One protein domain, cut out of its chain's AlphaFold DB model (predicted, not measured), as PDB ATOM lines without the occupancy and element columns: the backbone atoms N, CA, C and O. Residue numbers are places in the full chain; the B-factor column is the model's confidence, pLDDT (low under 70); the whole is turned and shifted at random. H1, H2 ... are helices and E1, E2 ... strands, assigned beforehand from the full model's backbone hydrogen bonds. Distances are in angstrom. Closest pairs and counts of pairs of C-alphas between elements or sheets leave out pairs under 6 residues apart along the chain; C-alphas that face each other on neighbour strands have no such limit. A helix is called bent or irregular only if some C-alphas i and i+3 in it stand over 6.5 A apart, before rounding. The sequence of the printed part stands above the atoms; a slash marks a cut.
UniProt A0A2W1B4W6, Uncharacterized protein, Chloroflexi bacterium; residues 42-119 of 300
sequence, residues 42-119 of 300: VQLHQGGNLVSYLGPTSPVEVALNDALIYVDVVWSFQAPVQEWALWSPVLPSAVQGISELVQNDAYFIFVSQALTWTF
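This is residues 42 to 119 of the 300 residues of an uncharacterized protein of Chloroflexi bacterium (UniProt A0A2W1B4W6). Picture a strongly twisted wall of four antiparallel strands, E2, E5, E3 and E4, with a small two-strand ribbon, E1 and E6, near one end and the E3 and E4 hairpin reaching toward the other. One irregular helix, H1, packs on E6 and only grazes the wall, while a long loop, residues 88 to 105, leads from E4 back to E5. The printed part has 78 residues, one named helix and six named strands, in the order E1 E2 H1 E3 E4 E5 E6; the class is mixed, helices and strands. The larger sheet runs E2, E5, E3, E4, and both sheets are antiparallel. The whole is compact, with a radius of gyration of the C-alphas of 11.6 A and a rounded outline of 32 by 26 by 20 A.

Find C-alpha 42 at (184.916, 202.873, 239.239), where E1, residues 42 to 44, begins. E2, residues 47 to 52, is 16.3 A long. H1, residues 60 to 70, is 13.1 A long and irregular: C-alphas 63 and 66 are 9.1 A apart. E3, residues 71 to 78, is the longest strand by residues and measures 20.5 A, from (196.716, 197.185, 243.157) at C-alpha 71. E4, residues 83 to 87, is 13.6 A, and E5, residues 106 to 111, is 15.7 A. E6, residues 115 to 118, ends at C-alpha 118 at (189.048, 203.971, 234.452).

Start in the larger sheet, where E2 and E4 are edge strands. E2 and E5 are antiparallel at 153 degrees, with N 49 and O 109 2.8 A apart. E5 and E3 are antiparallel at 160 degrees, with N 108 and O 75 at 2.9 A. E3 and E4 form a hairpin, with N 76 and O 85 at 3.0 A. E2, H1 and E3 make a split strand-helix-strand unit, two strands running the same way with a helix between them in the chain and E5 between them in the sheet; its crossover is right-handed. H1 is on this sheet but only grazes it. In H1, 2 of 7 O i to N i+4 pairs and 5 of 8 O i to N i+3 pairs are within hydrogen-bond range. The closest C-alphas of H1 and E6 are those of Ala 67 and Trp 117, 5.7 A. E6 is the antiparallel neighbour of E1, with N 42 and O 117 at 2.8 A. E4 and E6 are apart.

The two C-alphas farthest apart, those of Pro 80 and Gln 113, are 32.3 A from each other. The printed part has no cut. The link from E4 to E5 is long, with 18 residues; in it, residues 100 to 101 pair antiparallel with residues 58 to 59. The mean pLDDT of the printed part is 94.4, and no printed residue is under 70.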
ATOM      1  N   VAL A  42     185.317 203.300 237.903       92.12
ATOM      2  CA  VAL A  42     184.916 202.873 239.239       92.12
ATOM      3  C   VAL A  42     185.781 203.571 240.279       92.12
ATOM      4  O   VAL A  42     187.004 203.655 240.153       92.12
ATOM      5  N   GLN A  43     185.143 204.080 241.330       94.75
ATOM      6  CA  GLN A  43     185.866 204.611 242.477       94.75
ATOM      7  C   GLN A  43     186.309 203.468 243.385       94.75
ATOM      8  O   GLN A  43     185.485 202.792 243.998       94.75
ATOM      9  N   LEU A  44     187.621 203.266 243.477       95.88
ATOM     10  CA  LEU A  44     188.232 202.308 244.383       95.88
ATOM     11  C   LEU A  44     188.583 203.009 245.690       95.88
ATOM     12  O   LEU A  44     189.313 204.002 245.723       95.88
ATOM     13  N   HIS A  45     188.080 202.474 246.793       96.06
ATOM     14  CA  HIS A  45     188.484 202.877 248.131       96.06
ATOM     15  C   HIS A  45     189.751 202.123 248.540       96.06
ATOM     16  O   HIS A  45     189.947 200.974 248.152       96.06
ATOM     17  N   GLN A  46     190.599 202.744 249.365       97.44
ATOM     18  CA  GLN A  46     191.736 202.049 249.974       97.44
ATOM     19  C   GLN A  46     191.258 200.772 250.690       97.44
ATOM     20  O   GLN A  46     190.337 200.829 251.507       97.44
ATOM     21  N   GLY A  47     191.903 199.639 250.413       96.69
ATOM     22  CA  GLY A  47     191.472 198.322 250.879       96.69
ATOM     23  C   GLY A  47     190.709 197.538 249.810       96.69
ATOM     24  O   GLY A  47     190.987 197.676 248.623       96.69
ATOM     25  N   GLY A  48     189.804 196.654 250.241       95.81
ATOM     26  CA  GLY A  48     189.097 195.722 249.359       95.81
ATOM     27  C   GLY A  48     187.841 196.321 248.723       95.81
ATOM     28  O   GLY A  48     186.978 196.845 249.425       95.81
ATOM     29  N   ASN A  49     187.718 196.171 247.407       96.62
ATOM     30  CA  ASN A  49     186.590 196.619 246.595       96.62
ATOM     31  C   ASN A  49     186.004 195.422 245.843       96.62
ATOM     32  O   ASN A  49     186.761 194.655 245.256       96.62
ATOM     33  N   LEU A  50     184.679 195.265 245.835       95.31
ATOM     34  CA  LEU A  50     184.002 194.319 244.945       95.31
ATOM     35  C   LEU A  50     183.587 195.072 243.680       95.31
ATOM     36  O   LEU A  50     182.739 195.961 243.749       95.31
ATOM     37  N   VAL A  51     184.194 194.723 242.550       94.19
ATOM     38  CA  VAL A  51     184.032 195.422 241.272       94.19
ATOM     39  C   VAL A  51     183.539 194.442 240.219       94.19
ATOM     40  O   VAL A  51     184.082 193.348 240.093       94.19
ATOM     41  N   SER A  52     182.533 194.840 239.444       91.94
ATOM     42  CA  SER A  52     182.204 194.180 238.177       91.94
ATOM     43  C   SER A  52     183.043 194.822 237.078       91.94
ATOM     44  O   SER A  52     182.967 196.035 236.885       91.94
ATOM     45  N   TYR A  53     183.886 194.039 236.408       92.38
ATOM     46  CA  TYR A  53     184.770 194.550 235.366       92.38
ATOM     47  C   TYR A  53     183.986 194.737 234.066       92.38
ATOM     48  O   TYR A  53     183.433 193.779 233.538       92.38
ATOM     49  N   LEU A  54     183.914 195.970 233.559       87.06
ATOM     50  CA  LEU A  54     183.148 196.289 232.341       87.06
ATOM     51  C   LEU A  54     184.033 196.528 231.112       87.06
ATOM     52  O   LEU A  54     183.507 196.704 230.014       87.06
ATOM     53  N   GLY A  55     185.357 196.541 231.293       85.38
ATOM     54  CA  GLY A  55     186.306 196.633 230.188       85.38
ATOM     55  C   GLY A  55     186.357 195.353 229.341       85.38
ATOM     56  O   GLY A  55     185.781 194.331 229.724       85.38
ATOM     57  N   PRO A  56     187.037 195.394 228.184       81.19
ATOM     58  CA  PRO A  56     187.235 194.226 227.335       81.19
ATOM     59  C   PRO A  56     188.061 193.157 228.057       81.19
ATOM     60  O   PRO A  56     188.987 193.477 228.809       81.19
ATOM     61  N   THR A  57     187.765 191.882 227.789       86.12
ATOM     62  CA  THR A  57     188.564 190.777 228.331       86.12
ATOM     63  C   THR A  57     190.028 190.951 227.935       86.12
ATOM     64  O   THR A  57     190.349 190.996 226.750       86.12
ATOM     65  N   SER A  58     190.913 191.101 228.918       86.19
ATOM     66  CA  SER A  58     192.315 191.453 228.674       86.19
ATOM     67  C   SER A  58     193.228 190.974 229.807       86.19
ATOM     68  O   SER A  58     192.744 190.740 230.921       86.19
ATOM     69  N   PRO A  59     194.550 190.819 229.566       93.38
ATOM     70  CA  PRO A  59     195.509 190.477 230.616       93.38
ATOM     71  C   PRO A  59     195.394 191.422 231.811       93.38
ATOM     72  O   PRO A  59     195.191 192.619 231.617       93.38
ATOM     73  N   VAL A  60     195.535 190.913 233.039       95.25
ATOM     74  CA  VAL A  60     195.279 191.705 234.263       95.25
ATOM     75  C   VAL A  60     196.079 193.012 234.281       95.25
ATOM     76  O   VAL A  60     195.553 194.060 234.651       95.25
ATOM     77  N   GLU A  61     197.330 192.983 233.828       91.94
ATOM     78  CA  GLU A  61     198.209 194.150 233.763       91.94
ATOM     79  C   GLU A  61     197.696 195.217 232.787       91.94
ATOM     80  O   GLU A  61     197.778 196.410 233.077       91.94
ATOM     81  N   VAL A  62     197.138 194.788 231.653       87.06
ATOM     82  CA  VAL A  62     196.526 195.674 230.653       87.06
ATOM     83  C   VAL A  62     195.209 196.220 231.192       87.06
ATOM     84  O   VAL A  62     194.989 197.427 231.154       87.06
ATOM     85  N   ALA A  63     194.374 195.345 231.758       93.00
ATOM     86  CA  ALA A  63     193.064 195.668 232.305       93.00
ATOM     87  C   ALA A  63     193.135 196.711 233.434       93.00
ATOM     88  O   ALA A  63     192.293 197.603 233.524       93.00
ATOM     89  N   LEU A  64     194.140 196.613 234.309       94.69
ATOM     90  CA  LEU A  64     194.328 197.554 235.411       94.69
ATOM     91  C   LEU A  64     194.951 198.883 234.950       94.69
ATOM     92  O   LEU A  64     194.687 199.903 235.583       94.69
ATOM     93  N   ASN A  65     195.718 198.906 233.855       90.25
ATOM     94  CA  ASN A  65     196.347 200.106 233.285       90.25
ATOM     95  C   ASN A  65     196.978 201.017 234.372       90.25
ATOM     96  O   ASN A  65     197.795 200.556 235.170       90.25
ATOM     97  N   ASP A  66     196.565 202.286 234.471       89.44
ATOM     98  CA  ASP A  66     197.090 203.251 235.445       89.44
ATOM     99  C   ASP A  66     196.778 202.880 236.909       89.44
ATOM    100  O   ASP A  66     197.447 203.353 237.829       89.44
ATOM    101  N   ALA A  67     195.793 202.005 237.154       95.94
ATOM    102  CA  ALA A  67     195.496 201.491 238.490       95.94
ATOM    103  C   ALA A  67     196.509 200.440 238.961       95.94
ATOM    104  O   ALA A  67     196.640 200.232 240.168       95.94
ATOM    105  N   LEU A  68     197.242 199.796 238.042       95.81
ATOM    106  CA  LEU A  68     198.107 198.646 238.325       95.81
ATOM    107  C   LEU A  68     199.096 198.913 239.464       95.81
ATOM    108  O   LEU A  68     199.269 198.074 240.344       95.81
ATOM    109  N   ILE A  69     199.708 200.100 239.486       96.31
ATOM    110  CA  ILE A  69     200.717 200.476 240.489       96.31
ATOM    111  C   ILE A  69     200.153 200.614 241.911       96.31
ATOM    112  O   ILE A  69     200.922 200.699 242.868       96.31
ATOM    113  N   TYR A  70     198.828 200.653 242.052       97.75
ATOM    114  CA  TYR A  70     198.138 200.764 243.331       97.75
ATOM    115  C   TYR A  70     197.466 199.463 243.762       97.75
ATOM    116  O   TYR A  70     197.024 199.388 244.908       97.75
ATOM    117  N   VAL A  71     197.384 198.461 242.886       97.94
ATOM    118  CA  VAL A  71     196.716 197.185 243.157       97.94
ATOM    119  C   VAL A  71     197.678 196.224 243.844       97.94
ATOM    120  O   VAL A  71     198.702 195.834 243.289       97.94
ATOM    121  N   ASP A  72     197.310 195.805 245.051       98.19
ATOM    122  CA  ASP A  72     198.080 194.844 245.837       98.19
ATOM    123  C   ASP A  72     197.746 193.402 245.427       98.19
ATOM    124  O   ASP A  72     198.633 192.556 245.309       98.19
ATOM    125  N   VAL A  73     196.457 193.102 245.230       98.38
ATOM    126  CA  VAL A  73     195.969 191.759 244.890       98.38
ATOM    127  C   VAL A  73     194.582 191.811 244.246       98.38
ATOM    128  O   VAL A  73     193.736 192.627 244.623       98.38
ATOM    129  N   VAL A  74     194.336 190.896 243.310       98.44
ATOM    130  CA  VAL A  74     193.028 190.640 242.697       98.44
ATOM    131  C   VAL A  74     192.599 189.217 243.029       98.44
ATOM    132  O   VAL A  74     193.368 188.275 242.847       98.44
ATOM    133  N   TRP A  75     191.361 189.054 243.488       98.38
ATOM    134  CA  TRP A  75     190.737 187.754 243.711       98.38
ATOM    135  C   TRP A  75     189.502 187.580 242.834       98.38
ATOM    136  O   TRP A  75     188.723 188.515 242.652       98.38
ATOM    137  N   SER A  76     189.284 186.357 242.365       97.62
ATOM    138  CA  SER A  76     188.060 185.937 241.684       97.62
ATOM    139  C   SER A  76     187.566 184.623 242.282       97.62
ATOM    140  O   SER A  76     188.369 183.762 242.653       97.62
ATOM    141  N   PHE A  77     186.248 184.479 242.399       96.50
ATOM    142  CA  PHE A  77     185.614 183.237 242.829       96.50
ATOM    143  C   PHE A  77     184.985 182.537 241.627       96.50
ATOM    144  O   PHE A  77     184.008 183.016 241.053       96.50
ATOM    145  N   GLN A  78     185.514 181.370 241.274       93.31
ATOM    146  CA  GLN A  78     185.034 180.587 240.144       93.31
ATOM    147  C   GLN A  78     183.908 179.657 240.600       93.31
ATOM    148  O   GLN A  78     184.136 178.529 241.042       93.31
ATOM    149  N   ALA A  79     182.664 180.128 240.489       90.12
ATOM    150  CA  ALA A  79     181.489 179.410 240.985       90.12
ATOM    151  C   ALA A  79     181.337 177.957 240.471       90.12
ATOM    152  O   ALA A  79     180.973 177.105 241.285       90.12
ATOM    153  N   PRO A  80     181.628 177.615 239.194       91.06
ATOM    154  CA  PRO A  80     181.483 176.238 238.710       91.06
ATOM    155  C   PRO A  80     182.377 175.225 239.432       91.06
ATOM    156  O   PRO A  80     181.976 174.078 239.615       91.06
ATOM    157  N   VAL A  81     183.567 175.654 239.860       94.69
ATOM    158  CA  VAL A  81     184.559 174.801 240.536       94.69
ATOM    159  C   VAL A  81     184.668 175.078 242.037       94.69
ATOM    160  O   VAL A  81     185.302 174.311 242.747       94.69
ATOM    161  N   GLN A  82     183.987 176.113 242.544       96.25
ATOM    162  CA  GLN A  82     184.028 176.547 243.948       96.25
ATOM    163  C   GLN A  82     185.451 176.886 244.432       96.25
ATOM    164  O   GLN A  82     185.780 176.697 245.604       96.25
ATOM    165  N   GLU A  83     186.292 177.407 243.536       97.50
ATOM    166  CA  GLU A  83     187.690 177.738 243.821       97.50
ATOM    167  C   GLU A  83     187.932 179.248 243.800       97.50
ATOM    168  O   GLU A  83     187.298 180.001 243.057       97.50
ATOM    169  N   TRP A  84     188.876 179.684 244.632       97.50
ATOM    170  CA  TRP A  84     189.395 181.047 244.620       97.50
ATOM    171  C   TRP A  84     190.651 181.107 243.762       97.50
ATOM    172  O   TRP A  84     191.593 180.346 243.983       97.50
ATOM    173  N   ALA A  85     190.677 182.055 242.837       97.44
ATOM    174  CA  ALA A  85     191.846 182.394 242.049       97.44
ATOM    175  C   ALA A  85     192.402 183.747 242.502       97.44
ATOM    176  O   ALA A  85     191.648 184.627 242.924       97.44
ATOM    177  N   LEU A  86     193.723 183.902 242.415       97.88
ATOM    178  CA  LEU A  86     194.443 185.105 242.826       97.88
ATOM    179  C   LEU A  86     195.404 185.563 241.731       97.88
ATOM    180  O   LEU A  86     196.098 184.746 241.132       97.88
ATOM    181  N   TRP A  87     195.513 186.873 241.554       98.25
ATOM    182  CA  TRP A  87     196.620 187.533 240.869       98.25
ATOM    183  C   TRP A  87     197.246 188.580 241.791       98.25
ATOM    184  O   TRP A  87     196.556 189.223 242.582       98.25
ATOM    185  N   SER A  88     198.568 188.726 241.726       97.69
ATOM    186  CA  SER A  88     199.320 189.711 242.507       97.69
ATOM    187  C   SER A  88     200.631 190.038 241.790       97.69
ATOM    188  O   SER A  88     201.359 189.100 241.442       97.69
ATOM    189  N   PRO A  89     201.010 191.324 241.662       96.38
ATOM    190  CA  PRO A  89     202.185 191.732 240.894       96.38
ATOM    191  C   PRO A  89     203.505 191.273 241.535       96.38
ATOM    192  O   PRO A  89     204.527 191.182 240.862       96.38
ATOM    193  N   VAL A  90     203.501 190.955 242.837       96.81
ATOM    194  CA  VAL A  90     204.691 190.470 243.560       96.81
ATOM    195  C   VAL A  90     204.874 188.951 243.510       96.81
ATOM    196  O   VAL A  90     205.894 188.445 243.980       96.81
ATOM    197  N   LEU A  91     203.897 188.202 242.986       95.44
ATOM    198  CA  LEU A  91     203.980 186.746 242.908       95.44
ATOM    199  C   LEU A  91     204.485 186.289 241.534       95.44
ATOM    200  O   LEU A  91     204.076 186.853 240.519       95.44
ATOM    201  N   PRO A  92     205.311 185.229 241.464       95.94
ATOM    202  CA  PRO A  92     205.677 184.616 240.191       95.94
ATOM    203  C   PRO A  92     204.441 184.169 239.402       95.94
ATOM    204  O   PRO A  92     203.516 183.604 239.982       95.94
ATOM    205  N   SER A  93     204.454 184.328 238.076       91.25
ATOM    206  CA  SER A  93     203.327 183.943 237.207       91.25
ATOM    207  C   SER A  93     202.901 182.480 237.371       91.25
ATOM    208  O   SER A  93     201.719 182.171 237.295       91.25
ATOM    209  N   ALA A  94     203.839 181.582 237.694       93.56
ATOM    210  CA  ALA A  94     203.574 180.159 237.921       93.56
ATOM    211  C   ALA A  94     202.630 179.851 239.103       93.56
ATOM    212  O   ALA A  94     202.161 178.722 239.214       93.56
ATOM    213  N   VAL A  95     202.389 180.811 240.003       95.38
ATOM    214  CA  VAL A  95     201.477 180.649 241.151       95.38
ATOM    215  C   VAL A  95     200.265 181.582 241.089       95.38
ATOM    216  O   VAL A  95     199.487 181.630 242.040       95.38
ATOM    217  N   GLN A  96     200.103 182.330 239.998       96.62
ATOM    218  CA  GLN A  96     198.921 183.157 239.772       96.62
ATOM    219  C   GLN A  96     197.807 182.291 239.166       96.62
ATOM    220  O   GLN A  96     198.054 181.474 238.282       96.62
ATOM    221  N   GLY A  97     196.583 182.446 239.667       95.56
ATOM    222  CA  GLY A  97     195.391 181.732 239.198       95.56
ATOM    223  C   GLY A  97     194.490 182.558 238.277       95.56
ATOM    224  O   GLY A  97     193.496 182.037 237.784       95.56
ATOM    225  N   ILE A  98     194.804 183.839 238.073       97.12
ATOM    226  CA  ILE A  98     194.106 184.741 237.152       97.12
ATOM    227  C   ILE A  98     195.161 185.303 236.202       97.12
ATOM    228  O   ILE A  98     196.167 185.832 236.665       97.12
ATOM    229  N   SER A  99     194.944 185.181 234.896       94.88
ATOM    230  CA  SER A  99     195.796 185.790 233.864       94.88
ATOM    231  C   SER A  99     195.108 186.944 233.140       94.88
ATOM    232  O   SER A  99     195.787 187.801 232.586       94.88
ATOM    233  N   GLU A 100     193.775 186.993 233.171       95.19
ATOM    234  CA  GLU A 100     192.951 187.976 232.465       95.19
ATOM    235  C   GLU A 100     191.784 188.434 233.352       95.19
ATOM    236  O   GLU A 100     191.271 187.654 234.164       95.19
ATOM    237  N   LEU A 101     191.354 189.690 233.198       94.94
ATOM    238  CA  LEU A 101     190.048 190.140 233.676       94.94
ATOM    239  C   LEU A 101     189.043 189.952 232.542       94.94
ATOM    240  O   LEU A 101     189.274 190.439 231.442       94.94
ATOM    241  N   VAL A 102     187.953 189.238 232.804       90.94
ATOM    242  CA  VAL A 102     186.906 188.887 231.845       90.94
ATOM    243  C   VAL A 102     185.774 189.894 231.958       90.94
ATOM    244  O   VAL A 102     185.343 190.245 233.061       90.94
ATOM    245  N   GLN A 103     185.290 190.377 230.817       87.56
ATOM    246  CA  GLN A 103     184.180 191.320 230.787       87.56
ATOM    247  C   GLN A 103     182.942 190.746 231.495       87.56
ATOM    248  O   GLN A 103     182.561 189.598 231.280       87.56
ATOM    249  N   ASN A 104     182.284 191.583 232.296       85.31
ATOM    250  CA  ASN A 104     181.113 191.283 233.124       85.31
ATOM    251  C   ASN A 104     181.351 190.329 234.309       85.31
ATOM    252  O   ASN A 104     180.398 190.039 235.037       85.31
ATOM    253  N   ASP A 105     182.588 189.900 234.570       92.75
ATOM    254  CA  ASP A 105     182.913 189.135 235.776       92.75
ATOM    255  C   ASP A 105     183.138 190.038 237.000       92.75
ATOM    256  O   ASP A 105     183.408 191.240 236.905       92.75
ATOM    257  N   ALA A 106     183.004 189.440 238.187       94.44
ATOM    258  CA  ALA A 106     183.185 190.115 239.467       94.44
ATOM    259  C   ALA A 106     184.538 189.775 240.108       94.44
ATOM    260  O   ALA A 106     184.906 188.607 240.246       94.44
ATOM    261  N   TYR A 107     185.234 190.808 240.583       97.12
ATOM    262  CA  TYR A 107     186.555 190.714 241.197       97.12
ATOM    263  C   TYR A 107     186.589 191.426 242.547       97.12
ATOM    264  O   TYR A 107     186.008 192.498 242.719       97.12
ATOM    265  N   PHE A 108     187.322 190.854 243.503       97.81
ATOM    266  CA  PHE A 108     187.723 191.563 244.715       97.81
ATOM    267  C   PHE A 108     189.112 192.156 244.500       97.81
ATOM    268  O   PHE A 108     190.102 191.427 244.440       97.81
ATOM    269  N   ILE A 109     189.184 193.478 244.391       98.00
ATOM    270  CA  ILE A 109     190.411 194.215 244.098       98.00
ATOM    271  C   ILE A 109     190.836 194.970 245.351       98.00
ATOM    272  O   ILE A 109     190.086 195.795 245.881       98.00
ATOM    273  N   PHE A 110     192.041 194.680 245.827       98.06
ATOM    274  CA  PHE A 110     192.643 195.370 246.958       98.06
ATOM    275  C   PHE A 110     193.625 196.416 246.454       98.06
ATOM    276  O   PHE A 110     194.550 196.085 245.711       98.06
ATOM    277  N   VAL A 111     193.424 197.664 246.870       98.25
ATOM    278  CA  VAL A 111     194.291 198.785 246.499       98.25
ATOM    279  C   VAL A 111     194.923 199.446 247.721       98.25
ATOM    280  O   VAL A 111     194.276 199.645 248.755       98.25
ATOM    281  N   SER A 112     196.182 199.842 247.574       97.44
ATOM    282  CA  SER A 112     196.992 200.479 248.618       97.44
ATOM    283  C   SER A 112     196.562 201.921 248.918       97.44
ATOM    284  O   SER A 112     196.793 202.422 250.024       97.44
ATOM    285  N   GLN A 113     195.881 202.574 247.974       96.88
ATOM    286  CA  GLN A 113     195.314 203.916 248.099       96.88
ATOM    287  C   GLN A 113     194.003 204.038 247.317       96.88
ATOM    288  O   GLN A 113     193.763 203.277 246.387       96.88
ATOM    289  N   ALA A 114     193.157 205.002 247.691       97.12
ATOM    290  CA  ALA A 114     191.939 205.285 246.936       97.12
ATOM    291  C   ALA A 114     192.273 205.919 245.573       97.12
ATOM    292  O   ALA A 114     193.137 206.796 245.506       97.12
ATOM    293  N   LEU A 115     191.580 205.503 244.513       97.12
ATOM    294  CA  LEU A 115     191.723 206.058 243.167       97.12
ATOM    295  C   LEU A 115     190.442 205.890 242.344       97.12
ATOM    296  O   LEU A 115     189.643 204.996 242.610       97.12
ATOM    297  N   THR A 116     190.305 206.691 241.290       95.31
ATOM    298  CA  THR A 116     189.383 206.387 240.196       95.31
ATOM    299  C   THR A 116     190.092 205.435 239.239       95.31
ATOM    300  O   THR A 116     191.084 205.823 238.626       95.31
ATOM    301  N   TRP A 117     189.608 204.203 239.110       94.31
ATOM    302  CA  TRP A 117     190.065 203.293 238.066       94.31
ATOM    303  C   TRP A 117     189.154 203.439 236.851       94.31
ATOM    304  O   TRP A 117     187.971 203.110 236.911       94.31
ATOM    305  N   THR A 118     189.708 203.951 235.760       91.38
ATOM    306  CA  THR A 118     189.048 203.971 234.452       91.38
ATOM    307  C   THR A 118     189.378 202.671 233.738       91.38
ATOM    308  O   THR A 118     190.558 202.334 233.598       91.38
ATOM    309  N   PHE A 119     188.359 201.923 233.314       88.81
ATOM    310  CA  PHE A 119     188.598 200.702 232.554       88.81
ATOM    311  C   PHE A 119     189.305 201.065 231.239       88.81
ATOM    312  O   PHE A 119     188.954 202.081 230.635       88.81
TER     313      PHE A 119